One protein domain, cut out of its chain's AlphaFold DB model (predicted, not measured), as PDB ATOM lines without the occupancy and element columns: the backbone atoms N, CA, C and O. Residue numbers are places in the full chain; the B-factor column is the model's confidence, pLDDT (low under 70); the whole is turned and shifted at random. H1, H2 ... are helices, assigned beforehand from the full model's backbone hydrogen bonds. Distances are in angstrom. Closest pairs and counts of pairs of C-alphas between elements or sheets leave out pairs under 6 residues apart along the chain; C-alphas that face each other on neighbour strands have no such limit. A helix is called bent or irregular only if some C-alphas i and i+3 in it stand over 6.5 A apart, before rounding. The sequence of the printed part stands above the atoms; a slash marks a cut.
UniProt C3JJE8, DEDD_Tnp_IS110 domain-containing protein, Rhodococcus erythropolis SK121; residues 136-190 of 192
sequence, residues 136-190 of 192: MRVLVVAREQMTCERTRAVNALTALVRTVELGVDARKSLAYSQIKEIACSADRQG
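AT A GLANCE: This is residues 136 to 190 of the 192 residues of the protein "DEDD_Tnp_IS110 domain-containing protein" of Rhodococcus erythropolis SK121 (UniProt C3JJE8). One long helix, H1, makes the length of this domain; its first part, residues 136 to 150, sticks out as an arm, and past it the chain folds back through a loop, residues 162 to 175, into a shorter helix, H2, set obliquely near the far half of H1. The printed part has 55 residues, with two named helices in the order H1, H2, no named strand, and the class all helix. The whole is loose, with a radius of gyration of the C-alphas of 14.1 A, and spans 44 by 22 by 15 A.

HOW THE PARTS SIT: H1, residues 136 to 161, is the longest helix, and its residues 136 to 150 stand free. H2, residues 176 to 189, and H1 are near each other: no pair of their C-alphas lies within 8 A, but 6 pairs lie within 10 A. H1 runs mainly along z, with a direction component of 0.92, and H2 mainly along x, with 0.95. In H1 every O i to N i+4 pair is within hydrogen-bond range; in H2, 9 of 10 are.

IN THESE COORDINATES: H1 begins at C-alpha 136, at (-44.502, -41.234, 2.710), and measures 37.0 A to C-alpha 161, at (-29.424, -37.195, 36.308). H2 measures 20.4 A from C-alpha 176 to C-alpha 189, at (-15.711, -29.504, 34.846). Neither helix is bent.

THE WHOLE: The two C-alphas farthest apart, those of Met 136 and Gln 189, are 44.7 A apart, and the outline is only just elongated. Without residues 136 to 150, the body of 40 residues spans 27 by 18 by 14 A. The link from H1 to H2, 14 residues, is long. The printed part has no cut. Mean pLDDT of the printed part is 76.8; residues 136 to 137, 148 and 185 to 190 are under 70 in this model.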
ATOM      1  N   MET A 136     -43.913 -41.909   1.545       68.56
ATOM      2  CA  MET A 136     -44.502 -41.234   2.710       68.56
ATOM      3  C   MET A 136     -44.531 -42.142   3.942       68.56
ATOM      4  O   MET A 136     -44.268 -41.676   5.047       68.56
ATOM      5  N   ARG A 137     -44.809 -43.438   3.756       68.56
ATOM      6  CA  ARG A 137     -44.776 -44.437   4.830       68.56
ATOM      7  C   ARG A 137     -43.386 -44.512   5.454       68.56
ATOM      8  O   ARG A 137     -43.285 -44.412   6.667       68.56
ATOM      9  N   VAL A 138     -42.329 -44.572   4.644       73.31
ATOM     10  CA  VAL A 138     -40.937 -44.545   5.128       73.31
ATOM     11  C   VAL A 138     -40.669 -43.308   5.990       73.31
ATOM     12  O   VAL A 138     -40.129 -43.444   7.084       73.31
ATOM     13  N   LEU A 139     -41.089 -42.112   5.557       78.44
ATOM     14  CA  LEU A 139     -40.873 -40.874   6.321       78.44
ATOM     15  C   LEU A 139     -41.663 -40.829   7.638       78.44
ATOM     16  O   LEU A 139     -41.120 -40.422   8.665       78.44
ATOM     17  N   VAL A 140     -42.936 -41.237   7.622       74.69
ATOM     18  CA  VAL A 140     -43.784 -41.277   8.825       74.69
ATOM     19  C   VAL A 140     -43.224 -42.273   9.834       74.69
ATOM     20  O   VAL A 140     -43.049 -41.924  11.001       74.69
ATOM     21  N   VAL A 141     -42.857 -43.464   9.366       72.25
ATOM     22  CA  VAL A 141     -42.244 -44.503  10.193       72.25
ATOM     23  C   VAL A 141     -40.929 -44.011  10.777       72.25
ATOM     24  O   VAL A 141     -40.775 -44.023  11.992       72.25
ATOM     25  N   ALA A 142     -40.016 -43.481   9.961       75.06
ATOM     26  CA  ALA A 142     -38.753 -42.933  10.454       75.06
ATOM     27  C   ALA A 142     -38.978 -41.853  11.529       75.06
ATOM     28  O   ALA A 142     -38.291 -41.833  12.550       75.06
ATOM     29  N   ARG A 143     -39.977 -40.976  11.353       76.94
ATOM     30  CA  ARG A 143     -40.336 -39.958  12.351       76.94
ATOM     31  C   ARG A 143     -40.819 -40.570  13.667       76.94
ATOM     32  O   ARG A 143     -40.407 -40.103  14.732       76.94
ATOM     33  N   GLU A 144     -41.693 -41.568  13.616       71.69
ATOM     34  CA  GLU A 144     -42.188 -42.268  14.809       71.69
ATOM     35  C   GLU A 144     -41.045 -42.977  15.543       71.69
ATOM     36  O   GLU A 144     -40.897 -42.808  16.755       71.69
ATOM     37  N   GLN A 145     -40.163 -43.652  14.805       71.69
ATOM     38  CA  GLN A 145     -38.969 -44.306  15.347       71.69
ATOM     39  C   GLN A 145     -38.046 -43.310  16.054       71.69
ATOM     40  O   GLN A 145     -37.711 -43.496  17.224       71.69
ATOM     41  N   MET A 146     -37.696 -42.207  15.383       79.50
ATOM     42  CA  MET A 146     -36.880 -41.144  15.976       79.50
ATOM     43  C   MET A 146     -37.535 -40.548  17.228       79.50
ATOM     44  O   MET A 146     -36.843 -40.187  18.178       79.50
ATOM     45  N   THR A 147     -38.866 -40.459  17.260       76.06
ATOM     46  CA  THR A 147     -39.608 -39.950  18.423       76.06
ATOM     47  C   THR A 147     -39.535 -40.919  19.606       76.06
ATOM     48  O   THR A 147     -39.289 -40.486  20.737       76.06
ATOM     49  N   CYS A 148     -39.701 -42.221  19.364       69.69
ATOM     50  CA  CYS A 148     -39.582 -43.253  20.393       69.69
ATOM     51  C   CYS A 148     -38.160 -43.342  20.952       69.69
ATOM     52  O   CYS A 148     -37.990 -43.293  22.171       69.69
ATOM     53  N   GLU A 149     -37.138 -43.388  20.093       77.38
ATOM     54  CA  GLU A 149     -35.743 -43.447  20.546       77.38
ATOM     55  C   GLU A 149     -35.336 -42.177  21.291       77.38
ATOM     56  O   GLU A 149     -34.735 -42.258  22.363       77.38
ATOM     57  N   ARG A 150     -35.762 -40.997  20.820       81.44
ATOM     58  CA  ARG A 150     -35.586 -39.747  21.573       81.44
ATOM     59  C   ARG A 150     -36.223 -39.842  22.957       81.44
ATOM     60  O   ARG A 150     -35.601 -39.452  23.939       81.44
ATOM     61  N   THR A 151     -37.446 -40.357  23.050       78.38
ATOM     62  CA  THR A 151     -38.156 -40.493  24.331       78.38
ATOM     63  C   THR A 151     -37.428 -41.459  25.266       78.38
ATOM     64  O   THR A 151     -37.231 -41.146  26.442       78.38
ATOM     65  N   ARG A 152     -36.968 -42.608  24.752       73.56
ATOM     66  CA  ARG A 152     -36.185 -43.590  25.515       73.56
ATOM     67  C   ARG A 152     -34.873 -42.981  26.018       73.56
ATOM     68  O   ARG A 152     -34.583 -43.100  27.208       73.56
ATOM     69  N   ALA A 153     -34.133 -42.289  25.154       83.81
ATOM     70  CA  ALA A 153     -32.872 -41.637  25.498       83.81
ATOM     71  C   ALA A 153     -33.057 -40.539  26.559       83.81
ATOM     72  O   ALA A 153     -32.329 -40.511  27.549       83.81
ATOM     73  N   VAL A 154     -34.071 -39.678  26.410       83.19
ATOM     74  CA  VAL A 154     -34.368 -38.624  27.395       83.19
ATOM     75  C   VAL A 154     -34.776 -39.224  28.741       83.19
ATOM     76  O   VAL A 154     -34.339 -38.733  29.780       83.19
ATOM     77  N   ASN A 155     -35.571 -40.296  28.757       81.50
ATOM     78  CA  ASN A 155     -35.955 -40.965  30.002       81.50
ATOM     79  C   ASN A 155     -34.755 -41.620  30.698       81.50
ATOM     80  O   ASN A 155     -34.634 -41.508  31.917       81.50
ATOM     81  N   ALA A 156     -33.855 -42.256  29.941       81.50
ATOM     82  CA  ALA A 156     -32.617 -42.817  30.477       81.50
ATOM     83  C   ALA A 156     -31.711 -41.723  31.064       81.50
ATOM     84  O   ALA A 156     -31.276 -41.840  32.207       81.50
ATOM     85  N   LEU A 157     -31.509 -40.620  30.336       84.19
ATOM     86  CA  LEU A 157     -30.745 -39.473  30.832       84.19
ATOM     87  C   LEU A 157     -31.386 -38.870  32.086       84.19
ATOM     88  O   LEU A 157     -30.695 -38.619  33.063       84.19
ATOM     89  N   THR A 158     -32.709 -38.693  32.099       82.75
ATOM     90  CA  THR A 158     -33.442 -38.184  33.271       82.75
ATOM     91  C   THR A 158     -33.229 -39.091  34.488       82.75
ATOM     92  O   THR A 158     -33.038 -38.596  35.595       82.75
ATOM     93  N   ALA A 159     -33.228 -40.415  34.300       83.25
ATOM     94  CA  ALA A 159     -32.966 -41.367  35.375       83.25
ATOM     95  C   ALA A 159     -31.525 -41.279  35.902       83.25
ATOM     96  O   ALA A 159     -31.339 -41.303  37.113       83.25
ATOM     97  N   LEU A 160     -30.531 -41.120  35.023       84.94
ATOM     98  CA  LEU A 160     -29.130 -40.929  35.419       84.94
ATOM     99  C   LEU A 160     -28.919 -39.594  36.139       84.94
ATOM    100  O   LEU A 160     -28.271 -39.542  37.172       84.94
ATOM    101  N   VAL A 161     -29.523 -38.509  35.655       84.31
ATOM    102  CA  VAL A 161     -29.424 -37.195  36.308       84.31
ATOM    103  C   VAL A 161     -30.056 -37.217  37.700       84.31
ATOM    104  O   VAL A 161     -29.616 -36.487  38.572       84.31
ATOM    105  N   ARG A 162     -31.036 -38.086  37.975       82.69
ATOM    106  CA  ARG A 162     -31.564 -38.261  39.340       82.69
ATOM    107  C   ARG A 162     -30.564 -38.877  40.319       82.69
ATOM    108  O   ARG A 162     -30.783 -38.756  41.520       82.69
ATOM    109  N   THR A 163     -29.518 -39.556  39.846       81.94
ATOM    110  CA  THR A 163     -28.507 -40.166  40.724       81.94
ATOM    111  C   THR A 163     -27.363 -39.213  41.067       81.94
ATOM    112  O   THR A 163     -26.495 -39.584  41.851       81.94
ATOM    113  N   VAL A 164     -27.334 -38.010  40.484       78.44
ATOM    114  CA  VAL A 164     -26.275 -37.011  40.670       78.44
ATOM    115  C   VAL A 164     -26.874 -35.623  40.901       78.44
ATOM    116  O   VAL A 164     -27.810 -35.212  40.224       78.44
ATOM    117  N   GLU A 165     -26.336 -34.854  41.847       71.50
ATOM    118  CA  GLU A 165     -26.803 -33.483  42.079       71.50
ATOM    119  C   GLU A 165     -26.212 -32.523  41.037       71.50
ATOM    120  O   GLU A 165     -25.173 -31.905  41.241       71.50
ATOM    121  N   LEU A 166     -26.893 -32.398  39.894       70.62
ATOM    122  CA  LEU A 166     -26.509 -31.482  38.809       70.62
ATOM    123  C   LEU A 166     -27.241 -30.127  38.855       70.62
ATOM    124  O   LEU A 166     -27.173 -29.357  37.904       70.62
ATOM    125  N   GLY A 167     -27.975 -29.828  39.934       70.81
ATOM    126  CA  GLY A 167     -28.715 -28.565  40.082       70.81
ATOM    127  C   GLY A 167     -29.952 -28.429  39.180       70.81
ATOM    128  O   GLY A 167     -30.527 -27.347  39.086       70.81
ATOM    129  N   VAL A 168     -30.390 -29.517  38.536       75.38
ATOM    130  CA  VAL A 168     -31.541 -29.545  37.619       75.38
ATOM    131  C   VAL A 168     -32.678 -30.382  38.210       75.38
ATOM    132  O   VAL A 168     -32.453 -31.491  38.693       75.38
ATOM    133  N   ASP A 169     -33.925 -29.898  38.140       76.00
ATOM    134  CA  ASP A 169     -35.098 -30.668  38.586       76.00
ATOM    135  C   ASP A 169     -35.433 -31.810  37.609       76.00
ATOM    136  O   ASP A 169     -36.212 -31.650  36.667       76.00
ATOM    137  N   ALA A 170     -34.862 -32.990  37.860       77.81
ATOM    138  CA  ALA A 170     -35.106 -34.218  37.104       77.81
ATOM    139  C   ALA A 170     -36.320 -35.028  37.612       77.81
ATOM    140  O   ALA A 170     -36.466 -36.217  37.308       77.81
ATOM    141  N   ARG A 171     -37.235 -34.434  38.399       75.38
ATOM    142  CA  ARG A 171     -38.493 -35.119  38.771       75.38
ATOM    143  C   ARG A 171     -39.409 -35.323  37.563       75.38
ATOM    144  O   ARG A 171     -40.198 -36.268  37.571       75.38
ATOM    145  N   LYS A 172     -39.260 -34.492  36.527       78.12
ATOM    146  CA  LYS A 172     -39.928 -34.592  35.221       78.12
ATOM    147  C   LYS A 172     -38.906 -34.883  34.118       78.12
ATOM    148  O   LYS A 172     -37.705 -34.773  34.339       78.12
ATOM    149  N   SER A 173     -39.401 -35.259  32.939       78.12
ATOM    150  CA  SER A 173     -38.568 -35.451  31.745       78.12
ATOM    151  C   SER A 173     -37.786 -34.172  31.428       78.12
ATOM    152  O   SER A 173     -38.374 -33.088  31.423       78.12
ATOM    153  N   LEU A 174     -36.479 -34.305  31.187       82.44
ATOM    154  CA  LEU A 174     -35.598 -33.168  30.924       82.44
ATOM    155  C   LEU A 174     -35.989 -32.444  29.630       82.44
ATOM    156  O   LEU A 174     -36.090 -33.041  28.555       82.44
ATOM    157  N   ALA A 175     -36.158 -31.129  29.727       85.19
ATOM    158  CA  ALA A 175     -36.313 -30.265  28.570       85.19
ATOM    159  C   ALA A 175     -34.991 -30.145  27.798       85.19
ATOM    160  O   ALA A 175     -33.901 -30.274  28.354       85.19
ATOM    161  N   TYR A 176     -35.072 -29.819  26.507       83.69
ATOM    162  CA  TYR A 176     -33.880 -29.651  25.668       83.69
ATOM    163  C   TYR A 176     -32.900 -28.593  26.214       83.69
ATOM    164  O   TYR A 176     -31.689 -28.793  26.159       83.69
ATOM    165  N   SER A 177     -33.413 -27.500  26.789       85.12
ATOM    166  CA  SER A 177     -32.598 -26.467  27.439       85.12
ATOM    167  C   SER A 177     -31.788 -27.014  28.616       85.12
ATOM    168  O   SER A 177     -30.600 -26.728  28.714       85.12
ATOM    169  N   GLN A 178     -32.404 -27.853  29.451       84.31
ATOM    170  CA  GLN A 178     -31.763 -28.489  30.603       84.31
ATOM    171  C   GLN A 178     -30.685 -29.490  30.171       84.31
ATOM    172  O   GLN A 178     -29.605 -29.525  30.747       84.31
ATOM    173  N   ILE A 179     -30.941 -30.270  29.113       86.00
ATOM    174  CA  ILE A 179     -29.940 -31.189  28.541       86.00
ATOM    175  C   ILE A 179     -28.717 -30.404  28.046       86.00
ATOM    176  O   ILE A 179     -27.581 -30.806  28.291       86.00
ATOM    177  N   LYS A 180     -28.942 -29.266  27.377       85.12
ATOM    178  CA  LYS A 180     -27.866 -28.397  26.891       85.12
ATOM    179  C   LYS A 180     -27.064 -27.775  28.038       85.12
ATOM    180  O   LYS A 180     -25.845 -27.684  27.943       85.12
ATOM    181  N   GLU A 181     -27.732 -27.368  29.113       83.44
ATOM    182  CA  GLU A 181     -27.086 -26.821  30.309       83.44
ATOM    183  C   GLU A 181     -26.183 -27.854  30.993       83.44
ATOM    184  O   GLU A 181     -25.022 -27.553  31.274       83.44
ATOM    185  N   ILE A 182     -26.676 -29.088  31.155       83.06
ATOM    186  CA  ILE A 182     -25.895 -30.212  31.687       83.06
ATOM    187  C   ILE A 182     -24.658 -30.454  30.816       83.06
ATOM    188  O   ILE A 182     -23.548 -30.468  31.347       83.06
ATOM    189  N   ALA A 183     -24.813 -30.549  29.491       82.31
ATOM    190  CA  ALA A 183     -23.685 -30.734  28.576       82.31
ATOM    191  C   ALA A 183     -22.636 -29.607  28.697       82.31
ATOM    192  O   ALA A 183     -21.457 -29.878  28.897       82.31
ATOM    193  N   CYS A 184     -23.063 -28.338  28.690       77.75
ATOM    194  CA  CYS A 184     -22.154 -27.196  28.852       77.75
ATOM    195  C   CYS A 184     -21.508 -27.101  30.248       77.75
ATOM    196  O   CYS A 184     -20.508 -26.398  30.416       77.75
ATOM    197  N   SER A 185     -22.102 -27.700  31.283       69.25
ATOM    198  CA  SER A 185     -21.498 -27.777  32.620       69.25
ATOM    199  C   SER A 185     -20.444 -28.885  32.719       69.25
ATOM    200  O   SER A 185     -19.401 -28.650  33.324       69.25
ATOM    201  N   ALA A 186     -20.662 -30.025  32.053       65.25
ATOM    202  CA  ALA A 186     -19.713 -31.137  32.000       65.25
ATOM    203  C   ALA A 186     -18.403 -30.737  31.296       65.25
ATOM    204  O   ALA A 186     -17.324 -30.959  31.845       65.25
ATOM    205  N   ASP A 187     -18.498 -30.023  30.168       62.56
ATOM    206  CA  ASP A 187     -17.334 -29.489  29.440       62.56
ATOM    207  C   ASP A 187     -16.490 -28.525  30.292       62.56
ATOM    208  O   ASP A 187     -15.273 -28.436  30.138       62.56
ATOM    209  N   ARG A 188     -17.123 -27.800  31.225       61.12
ATOM    210  CA  ARG A 188     -16.437 -26.866  32.136       61.12
ATOM    211  C   ARG A 188     -15.780 -27.551  33.331       61.12
ATOM    212  O   ARG A 188     -14.870 -26.970  33.915       61.12
ATOM    213  N   GLN A 189     -16.235 -28.747  33.704       59.84
ATOM    214  CA  GLN A 189     -15.711 -29.504  34.846       59.84
ATOM    215  C   GLN A 189     -14.616 -30.513  34.459       59.84
ATOM    216  O   GLN A 189     -14.042 -31.139  35.345       59.84
ATOM    217  N   GLY A 190     -14.278 -30.643  33.169       51.56
ATOM    218  CA  GLY A 190     -13.141 -31.450  32.709       51.56
ATOM    219  C   GLY A 190     -13.328 -32.961  32.867       51.56
ATOM    220  O   GLY A 190     -12.346 -33.685  32.993       51.56
TER     221      GLY A 190